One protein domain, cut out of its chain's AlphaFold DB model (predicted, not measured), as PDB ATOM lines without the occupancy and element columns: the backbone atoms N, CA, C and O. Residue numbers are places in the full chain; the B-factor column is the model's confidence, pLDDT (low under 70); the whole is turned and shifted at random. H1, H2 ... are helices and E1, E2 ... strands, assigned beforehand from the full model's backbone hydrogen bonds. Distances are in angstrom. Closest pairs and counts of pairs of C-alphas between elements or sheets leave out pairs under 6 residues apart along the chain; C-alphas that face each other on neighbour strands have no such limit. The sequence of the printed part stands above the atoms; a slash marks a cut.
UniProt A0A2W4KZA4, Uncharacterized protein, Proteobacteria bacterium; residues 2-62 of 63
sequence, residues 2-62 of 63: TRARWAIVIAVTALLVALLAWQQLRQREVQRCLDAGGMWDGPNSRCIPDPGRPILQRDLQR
ATOM      1  N   THR A   2       0.553 -16.660  83.160       74.94
ATOM      2  CA  THR A   2       0.861 -15.461  83.975       74.94
ATOM      3  C   THR A   2       0.443 -14.132  83.334       74.94
ATOM      4  O   THR A   2      -0.129 -13.285  84.009       74.94
ATOM      5  N   ARG A   3       0.654 -13.953  82.023       81.94
ATOM      6  CA  ARG A   3       0.370 -12.685  81.314       81.94
ATOM      7  C   ARG A   3      -1.111 -12.277  81.342       81.94
ATOM      8  O   ARG A   3      -1.415 -11.114  81.561       81.94
ATOM      9  N   ALA A   4      -2.022 -13.242  81.195       85.88
ATOM     10  CA  ALA A   4      -3.464 -12.994  81.266       85.88
ATOM     11  C   ALA A   4      -3.918 -12.578  82.676       85.88
ATOM     12  O   ALA A   4      -4.731 -11.673  82.817       85.88
ATOM     13  N   ARG A   5      -3.345 -13.183  83.726       88.62
ATOM     14  CA  ARG A   5      -3.622 -12.789  85.117       88.62
ATOM     15  C   ARG A   5      -3.175 -11.356  85.392       88.62
ATOM     16  O   ARG A   5      -3.942 -10.587  85.957       88.62
ATOM     17  N   TRP A   6      -1.979 -10.982  84.940       93.88
ATOM     18  CA  TRP A   6      -1.488  -9.608  85.072       93.88
ATOM     19  C   TRP A   6      -2.343  -8.602  84.304       93.88
ATOM     20  O   TRP A   6      -2.660  -7.552  84.848       93.88
ATOM     21  N   ALA A   7      -2.782  -8.939  83.088       94.06
ATOM     22  CA  ALA A   7      -3.685  -8.082  82.324       94.06
ATOM     23  C   ALA A   7      -5.012  -7.832  83.063       94.06
ATOM     24  O   ALA A   7      -5.469  -6.694  83.124       94.06
ATOM     25  N   ILE A   8      -5.592  -8.868  83.680       95.69
ATOM     26  CA  ILE A   8      -6.822  -8.740  84.477       95.69
ATOM     27  C   ILE A   8      -6.589  -7.856  85.701       95.69
ATOM     28  O   ILE A   8      -7.379  -6.950  85.949       95.69
ATOM     29  N   VAL A   9      -5.505  -8.084  86.447       96.38
ATOM     30  CA  VAL A   9      -5.180  -7.271  87.628       96.38
ATOM     31  C   VAL A   9      -5.035  -5.804  87.237       96.38
ATOM     32  O   VAL A   9      -5.685  -4.959  87.838       96.38
ATOM     33  N   ILE A  10      -4.272  -5.503  86.184       96.56
ATOM     34  CA  ILE A  10      -4.087  -4.131  85.697       96.56
ATOM     35  C   ILE A  10      -5.428  -3.509  85.294       96.56
ATOM     36  O   ILE A  10      -5.710  -2.380  85.687       96.56
ATOM     37  N   ALA A  11      -6.270  -4.236  84.555       96.88
ATOM     38  CA  ALA A  11      -7.574  -3.737  84.129       96.88
ATOM     39  C   ALA A  11      -8.495  -3.429  85.322       96.88
ATOM     40  O   ALA A  11      -9.111  -2.366  85.369       96.88
ATOM     41  N   VAL A  12      -8.550  -4.324  86.314       97.25
ATOM     42  CA  VAL A  12      -9.350  -4.127  87.530       97.25
ATOM     43  C   VAL A  12      -8.816  -2.953  88.345       97.25
ATOM     44  O   VAL A  12      -9.592  -2.106  88.779       97.25
ATOM     45  N   THR A  13      -7.499  -2.854  88.527       97.62
ATOM     46  CA  THR A  13      -6.892  -1.735  89.254       97.62
ATOM     47  C   THR A  13      -7.146  -0.406  88.546       97.62
ATOM     48  O   THR A  13      -7.534   0.558  89.199       97.62
ATOM     49  N   ALA A  14      -7.002  -0.347  87.220       97.62
ATOM     50  CA  ALA A  14      -7.296   0.854  86.444       97.62
ATOM     51  C   ALA A  14      -8.772   1.270  86.566       97.62
ATOM     52  O   ALA A  14      -9.064   2.447  86.773       97.62
ATOM     53  N   LEU A  15      -9.698   0.305  86.515       97.88
ATOM     54  CA  LEU A  15     -11.124   0.553  86.719       97.88
ATOM     55  C   LEU A  15     -11.411   1.113  88.120       97.88
ATOM     56  O   LEU A  15     -12.144   2.091  88.253       97.88
ATOM     57  N   LEU A  16     -10.808   0.536  89.163       97.94
ATOM     58  CA  LEU A  16     -10.965   1.017  90.538       97.94
ATOM     59  C   LEU A  16     -10.441   2.447  90.709       97.94
ATOM     60  O   LEU A  16     -11.108   3.273  91.328       97.94
ATOM     61  N   VAL A  17      -9.281   2.758  90.127       98.06
ATOM     62  CA  VAL A  17      -8.715   4.115  90.150       98.06
ATOM     63  C   VAL A  17      -9.642   5.102  89.441       98.06
ATOM     64  O   VAL A  17      -9.894   6.184  89.971       98.06
ATOM     65  N   ALA A  18     -10.205   4.729  88.289       97.50
ATOM     66  CA  ALA A  18     -11.155   5.570  87.567       97.50
ATOM     67  C   ALA A  18     -12.431   5.840  88.386       97.50
ATOM     68  O   ALA A  18     -12.880   6.983  88.470       97.50
ATOM     69  N   LEU A  19     -12.981   4.815  89.047       97.44
ATOM     70  CA  LEU A  19     -14.153   4.958  89.917       97.44
ATOM     71  C   LEU A  19     -13.872   5.864  91.121       97.44
ATOM     72  O   LEU A  19     -14.689   6.725  91.443       97.44
ATOM     73  N   LEU A  20     -12.711   5.711  91.762       97.38
ATOM     74  CA  LEU A  20     -12.299   6.566  92.877       97.38
ATOM     75  C   LEU A  20     -12.130   8.023  92.437       97.38
ATOM     76  O   LEU A  20     -12.618   8.930  93.112       97.38
ATOM     77  N   ALA A  21     -11.493   8.259  91.289       96.81
ATOM     78  CA  ALA A  21     -11.345   9.600  90.730       96.81
ATOM     79  C   ALA A  21     -12.711  10.241  90.428       96.81
ATOM     80  O   ALA A  21     -12.942  11.400  90.777       96.81
ATOM     81  N   TRP A  22     -13.637   9.473  89.849       95.19
ATOM     82  CA  TRP A  22     -15.006   9.921  89.596       95.19
ATOM     83  C   TRP A  22     -15.746  10.286  90.888       95.19
ATOM     84  O   TRP A  22     -16.357  11.352  90.981       95.19
ATOM     85  N   GLN A  23     -15.645   9.446  91.922       95.50
ATOM     86  CA  GLN A  23     -16.253   9.721  93.225       95.50
ATOM     87  C   GLN A  23     -15.700  10.996  93.866       95.50
ATOM     88  O   GLN A  23     -16.474  11.801  94.384       95.50
ATOM     89  N   GLN A  24     -14.386  11.211  93.797       94.94
ATOM     90  CA  GLN A  24     -13.746  12.422  94.312       94.94
ATOM     91  C   GLN A  24     -14.238  13.681  93.591       94.94
ATOM     92  O   GLN A  24     -14.533  14.688  94.237       94.94
ATOM     93  N   LEU A  25     -14.368  13.633  92.262       92.94
ATOM     94  CA  LEU A  25     -14.899  14.750  91.481       92.94
ATOM     95  C   LEU A  25     -16.338  15.080  91.900       92.94
ATOM     96  O   LEU A  25     -16.640  16.224  92.236       92.94
ATOM     97  N   ARG A  26     -17.190  14.055  91.989       91.19
ATOM     98  CA  ARG A  26     -18.595  14.191  92.389       91.19
ATOM     99  C   ARG A  26     -18.739  14.749  93.805       91.19
ATOM    100  O   ARG A  26     -19.617  15.567  94.060       91.19
ATOM    101  N   GLN A  27     -17.879  14.344  94.739       92.69
ATOM    102  CA  GLN A  27     -17.876  14.903  96.094       92.69
ATOM    103  C   GLN A  27     -17.502  16.388  96.111       92.69
ATOM    104  O   GLN A  27     -18.106  17.150  96.862       92.69
ATOM    105  N   ARG A  28     -16.557  16.821  95.269       93.50
ATOM    106  CA  ARG A  28     -16.188  18.241  95.160       93.50
ATOM    107  C   ARG A  28     -17.336  19.093  94.626       93.50
ATOM    108  O   ARG A  28     -17.523  20.203  95.107       93.50
ATOM    109  N   GLU A  29     -18.104  18.593  93.664       90.75
ATOM    110  CA  GLU A  29     -19.285  19.296  93.139       90.75
ATOM    111  C   GLU A  29     -20.378  19.448  94.196       90.75
ATOM    112  O   GLU A  29     -20.910  20.544  94.381       90.75
ATOM    113  N   VAL A  30     -20.656  18.371  94.937       92.38
ATOM    114  CA  VAL A  30     -21.597  18.399  96.063       92.38
ATOM    115  C   VAL A  30     -21.140  19.416  97.102       92.38
ATOM    116  O   VAL A  30     -21.938  20.252  97.509       92.38
ATOM    117  N   GLN A  31     -19.865  19.389  97.500       91.88
ATOM    118  CA  GLN A  31     -19.373  20.322  98.512       91.88
ATOM    119  C   GLN A  31     -19.439  21.772  98.047       91.88
ATOM    120  O   GLN A  31     -19.970  22.601  98.770       91.88
ATOM    121  N   ARG A  32     -19.053  22.075  96.801       90.25
ATOM    122  CA  ARG A  32     -19.222  23.430  96.247       90.25
ATOM    123  C   ARG A  32     -20.673  23.906  96.286       90.25
ATOM    124  O   ARG A  32     -20.915  25.085  96.524       90.25
ATOM    125  N   CYS A  33     -21.628  23.013  96.028       90.19
ATOM    126  CA  CYS A  33     -23.047  23.345  96.117       90.19
ATOM    127  C   CYS A  33     -23.456  23.713  97.547       90.19
ATOM    128  O   CYS A  33     -24.120  24.728  97.758       90.19
ATOM    129  N   LEU A  34     -23.032  22.908  98.521       88.69
ATOM    130  CA  LEU A  34     -23.325  23.132  99.934       88.69
ATOM    131  C   LEU A  34     -22.633  24.400 100.463       88.69
ATOM    132  O   LEU A  34     -23.269  25.192 101.155       88.69
ATOM    133  N   ASP A  35     -21.380  24.642 100.072       89.44
ATOM    134  CA  ASP A  35     -20.600  25.833 100.440       89.44
ATOM    135  C   ASP A  35     -21.234  27.122  99.891       89.44
ATOM    136  O   ASP A  35     -21.242  28.158 100.559       89.44
ATOM    137  N   ALA A  36     -21.828  27.060  98.695       86.25
ATOM    138  CA  ALA A  36     -22.611  28.154  98.118       86.25
ATOM    139  C   ALA A  36     -23.967  28.376  98.824       86.25
ATOM    140  O   ALA A  36     -24.687  29.322  98.495       86.25
ATOM    141  N   GLY A  37     -24.331  27.528  99.791       83.75
ATOM    142  CA  GLY A  37     -25.618  27.564 100.482       83.75
ATOM    143  C   GLY A  37     -26.777  27.029  99.639       83.75
ATOM    144  O   GLY A  37     -27.924  27.403  99.878       83.75
ATOM    145  N   GLY A  38     -26.475  26.209  98.630       87.25
ATOM    146  CA  GLY A  38     -27.455  25.437  97.879       87.25
ATOM    147  C   GLY A  38     -27.715  24.069  98.510       87.25
ATOM    148  O   GLY A  38     -27.073  23.651  99.471       87.25
ATOM    149  N   MET A  39     -28.658  23.343  97.923       88.00
ATOM    150  CA  MET A  39     -28.999  21.971  98.266       88.00
ATOM    151  C   MET A  39     -28.663  21.059  97.086       88.00
ATOM    152  O   MET A  39     -28.936  21.379  95.929       88.00
ATOM    153  N   TRP A  40     -28.052  19.908  97.363       89.69
ATOM    154  CA  TRP A  40     -27.724  18.940  96.319       89.69
ATOM    155  C   TRP A  40     -28.926  18.039  96.003       89.69
ATOM    156  O   TRP A  40     -29.319  17.202  96.817       89.69
ATOM    157  N   ASP A  41     -29.474  18.166  94.795       87.75
ATOM    158  CA  ASP A  41     -30.530  17.307  94.259       87.75
ATOM    159  C   ASP A  41     -29.899  16.032  93.676       87.75
ATOM    160  O   ASP A  41     -29.489  15.979  92.514       87.75
ATOM    161  N   GLY A  42     -29.774  15.005  94.526       83.75
ATOM    162  CA  GLY A  42     -29.184  13.705  94.187       83.75
ATOM    163  C   GLY A  42     -29.750  13.063  92.912       83.75
ATOM    164  O   GLY A  42     -28.954  12.740  92.028       83.75
ATOM    165  N   PRO A  43     -31.082  12.897  92.785       84.12
ATOM    166  CA  PRO A  43     -31.721  12.311  91.605       84.12
ATOM    167  C   PRO A  43     -31.336  12.968  90.280       84.12
ATOM    168  O   PRO A  43     -31.134  12.276  89.288       84.12
ATOM    169  N   ASN A  44     -31.197  14.293  90.267       83.75
ATOM    170  CA  ASN A  44     -30.890  15.038  89.048       83.75
ATOM    171  C   ASN A  44     -29.429  15.504  88.971       83.75
ATOM    172  O   ASN A  44     -29.074  16.226  88.041       83.75
ATOM    173  N   SER A  45     -28.595  15.106  89.940       85.75
ATOM    174  CA  SER A  45     -27.174  15.467  90.047       85.75
ATOM    175  C   SER A  45     -26.911  16.961  89.832       85.75
ATOM    176  O   SER A  45     -25.985  17.345  89.121       85.75
ATOM    177  N   ARG A  46     -27.756  17.811  90.422       87.12
ATOM    178  CA  ARG A  46     -27.683  19.268  90.264       87.12
ATOM    179  C   ARG A  46     -27.705  19.980  91.602       87.12
ATOM    180  O   ARG A  46     -28.311  19.519  92.563       87.12
ATOM    181  N   CYS A  47     -27.067  21.142  91.632       88.12
ATOM    182  CA  CYS A  47     -27.213  22.070  92.738       88.12
ATOM    183  C   CYS A  47     -28.484  22.896  92.541       88.12
ATOM    184  O   CYS A  47     -28.645  23.533  91.499       88.12
ATOM    185  N   ILE A  48     -29.379  22.878  93.523       87.12
ATOM    186  CA  ILE A  48     -30.584  23.706  93.550       87.12
ATOM    187  C   ILE A  48     -30.476  24.745  94.673       87.12
ATOM    188  O   ILE A  48     -29.759  24.516  95.647       87.12
ATOM    189  N   PRO A  49     -31.160  25.894  94.573       80.94
ATOM    190  CA  PRO A  49     -31.257  26.833  95.687       80.94
ATOM    191  C   PRO A  49     -31.885  26.151  96.909       80.94
ATOM    192  O   PRO A  49     -32.848  25.400  96.753       80.94
ATOM    193  N   ASP A  50     -31.362  26.407  98.111       75.00
ATOM    194  CA  ASP A  50     -31.944  25.880  99.347       75.00
ATOM    195  C   ASP A  50     -33.317  26.535  99.618       75.00
ATOM    196  O   ASP A  50     -33.374  27.743  99.876       75.00
ATOM    197  N   PRO A  51     -34.433  25.776  99.588       64.06
ATOM    198  CA  PRO A  51     -35.763  26.316  99.864       64.06
ATOM    199  C   PRO A  51     -35.927  26.800 101.315       64.06
ATOM    200  O   PRO A  51     -36.838  27.582 101.591       64.06
ATOM    201  N   GLY A  52     -35.050  26.378 102.237       64.31
ATOM    202  CA  GLY A  52     -35.002  26.837 103.626       64.31
ATOM    203  C   GLY A  52     -34.374  28.221 103.819       64.31
ATOM    204  O   GLY A  52     -34.476  28.782 104.910       64.31
ATOM    205  N   ARG A  53     -33.773  28.808 102.772       57.56
ATOM    206  CA  ARG A  53     -33.321  30.207 102.746       57.56
ATOM    207  C   ARG A  53     -34.303  31.076 101.950       57.56
ATOM    208  O   ARG A  53     -34.025  31.425 100.800       57.56
ATOM    209  N   PRO A  54     -35.443  31.494 102.529       53.22
ATOM    210  CA  PRO A  54     -36.198  32.582 101.940       53.22
ATOM    211  C   PRO A  54     -35.360  33.869 102.093       53.22
ATOM    212  O   PRO A  54     -34.788  34.102 103.151       53.22
ATOM    213  N   ILE A  55     -35.326  34.721 101.060       53.06
ATOM    214  CA  ILE A  55     -35.073  36.187 101.099       53.06
ATOM    215  C   ILE A  55     -33.810  36.735 100.386       53.06
ATOM    216  O   ILE A  55     -33.912  37.826  99.841       53.06
ATOM    217  N   LEU A  56     -32.678  36.042 100.210       55.09
ATOM    218  CA  LEU A  56     -31.492  36.721  99.615       55.09
ATOM    219  C   LEU A  56     -31.528  36.942  98.087       55.09
ATOM    220  O   LEU A  56     -30.831  37.814  97.571       55.09
ATOM    221  N   GLN A  57     -32.352  36.202  97.341       53.69
ATOM    222  CA  GLN A  57     -32.399  36.336  95.877       53.69
ATOM    223  C   GLN A  57     -33.174  37.578  95.402       53.69
ATOM    224  O   GLN A  57     -32.916  38.084  94.312       53.69
ATOM    225  N   ARG A  58     -34.107  38.089  96.221       55.19
ATOM    226  CA  ARG A  58     -34.917  39.271  95.878       55.19
ATOM    227  C   ARG A  58     -34.136  40.580  96.006       55.19
ATOM    228  O   ARG A  58     -34.416  41.502  95.245       55.19
ATOM    229  N   ASP A  59     -33.159  40.638  96.910       53.97
ATOM    230  CA  ASP A  59     -32.332  41.833  97.114       53.97
ATOM    231  C   ASP A  59     -31.157  41.915  96.128       53.97
ATOM    232  O   ASP A  59     -30.768  43.013  95.743       53.97
ATOM    233  N   LEU A  60     -30.649  40.783  95.621       57.75
ATOM    234  CA  LEU A  60     -29.597  40.786  94.592       57.75
ATOM    235  C   LEU A  60     -30.096  41.240  93.205       57.75
ATOM    236  O   LEU A  60     -29.309  41.706  92.394       57.75
ATOM    237  N   GLN A  61     -31.395  41.098  92.919       54.09
ATOM    238  CA  GLN A  61     -32.013  41.517  91.649       54.09
ATOM    239  C   GLN A  61     -32.399  43.002  91.603       54.09
ATOM    240  O   GLN A  61     -32.902  43.464  90.578       54.09
ATOM    241  N   ARG A  62     -32.228  43.738  92.707       53.50
ATOM    242  CA  ARG A  62     -32.645  45.142  92.822       53.50
ATOM    243  C   ARG A  62     -31.465  46.128  92.870       53.50
ATOM    244  O   ARG A  62     -31.707  47.316  93.071       53.50
TER     245      ARG A  62
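What this domain is: This is residues 2 to 62 of the 63 residues of an uncharacterized protein of Proteobacteria bacterium (UniProt A0A2W4KZA4). One long helix, H1, makes most of a rod; a small hairpin, E1 and E2, folds back beside its last turns, and a short tail with H2 follows. Residues 2 to 25 of H1 stick out free. The 61 printed residues run H1, E1, E2, H2, mostly helix with an antiparallel sheet E1 - E2; the whole is extended, with a radius of gyration of the C-alphas of 19.9 A and spans of 69 by 18 by 14 A.

How they stand to each other: In H1, residues 2 to 35, every O i to N i+4 pair is within hydrogen-bond range. The closest C-alphas of H1 and E1, residues 38 to 41, are those of Val 30 and Trp 40, 6.2 A apart. E2, residues 46 to 49, is nearest H1 at the C-alphas of Cys 33 and Cys 47, 5.5 A. The hairpin E1 and E2 is antiparallel at 139 degrees, with N 39 and O 48 at 2.8 A. H2, residues 56 to 60, is apart from H1 and E1; 0 of 1 O i to N i+4 and 0 of 2 O i to N i+3 pairs are within range.

Where its parts are: H1 runs 49.4 A from C-alpha 2 at (0.861, -15.461, 83.975). E1 measures 9.4 A, E2 10.0 A and H2 6.7 A, ending at C-alpha 60 (-29.597, 40.786, 94.592).

The domain as a whole: The C-alphas of Thr 2 and Arg 62, the two farthest apart, are 69.8 A apart. The printed part has no cut and no long link. Residues 51 to 62 are under pLDDT 70.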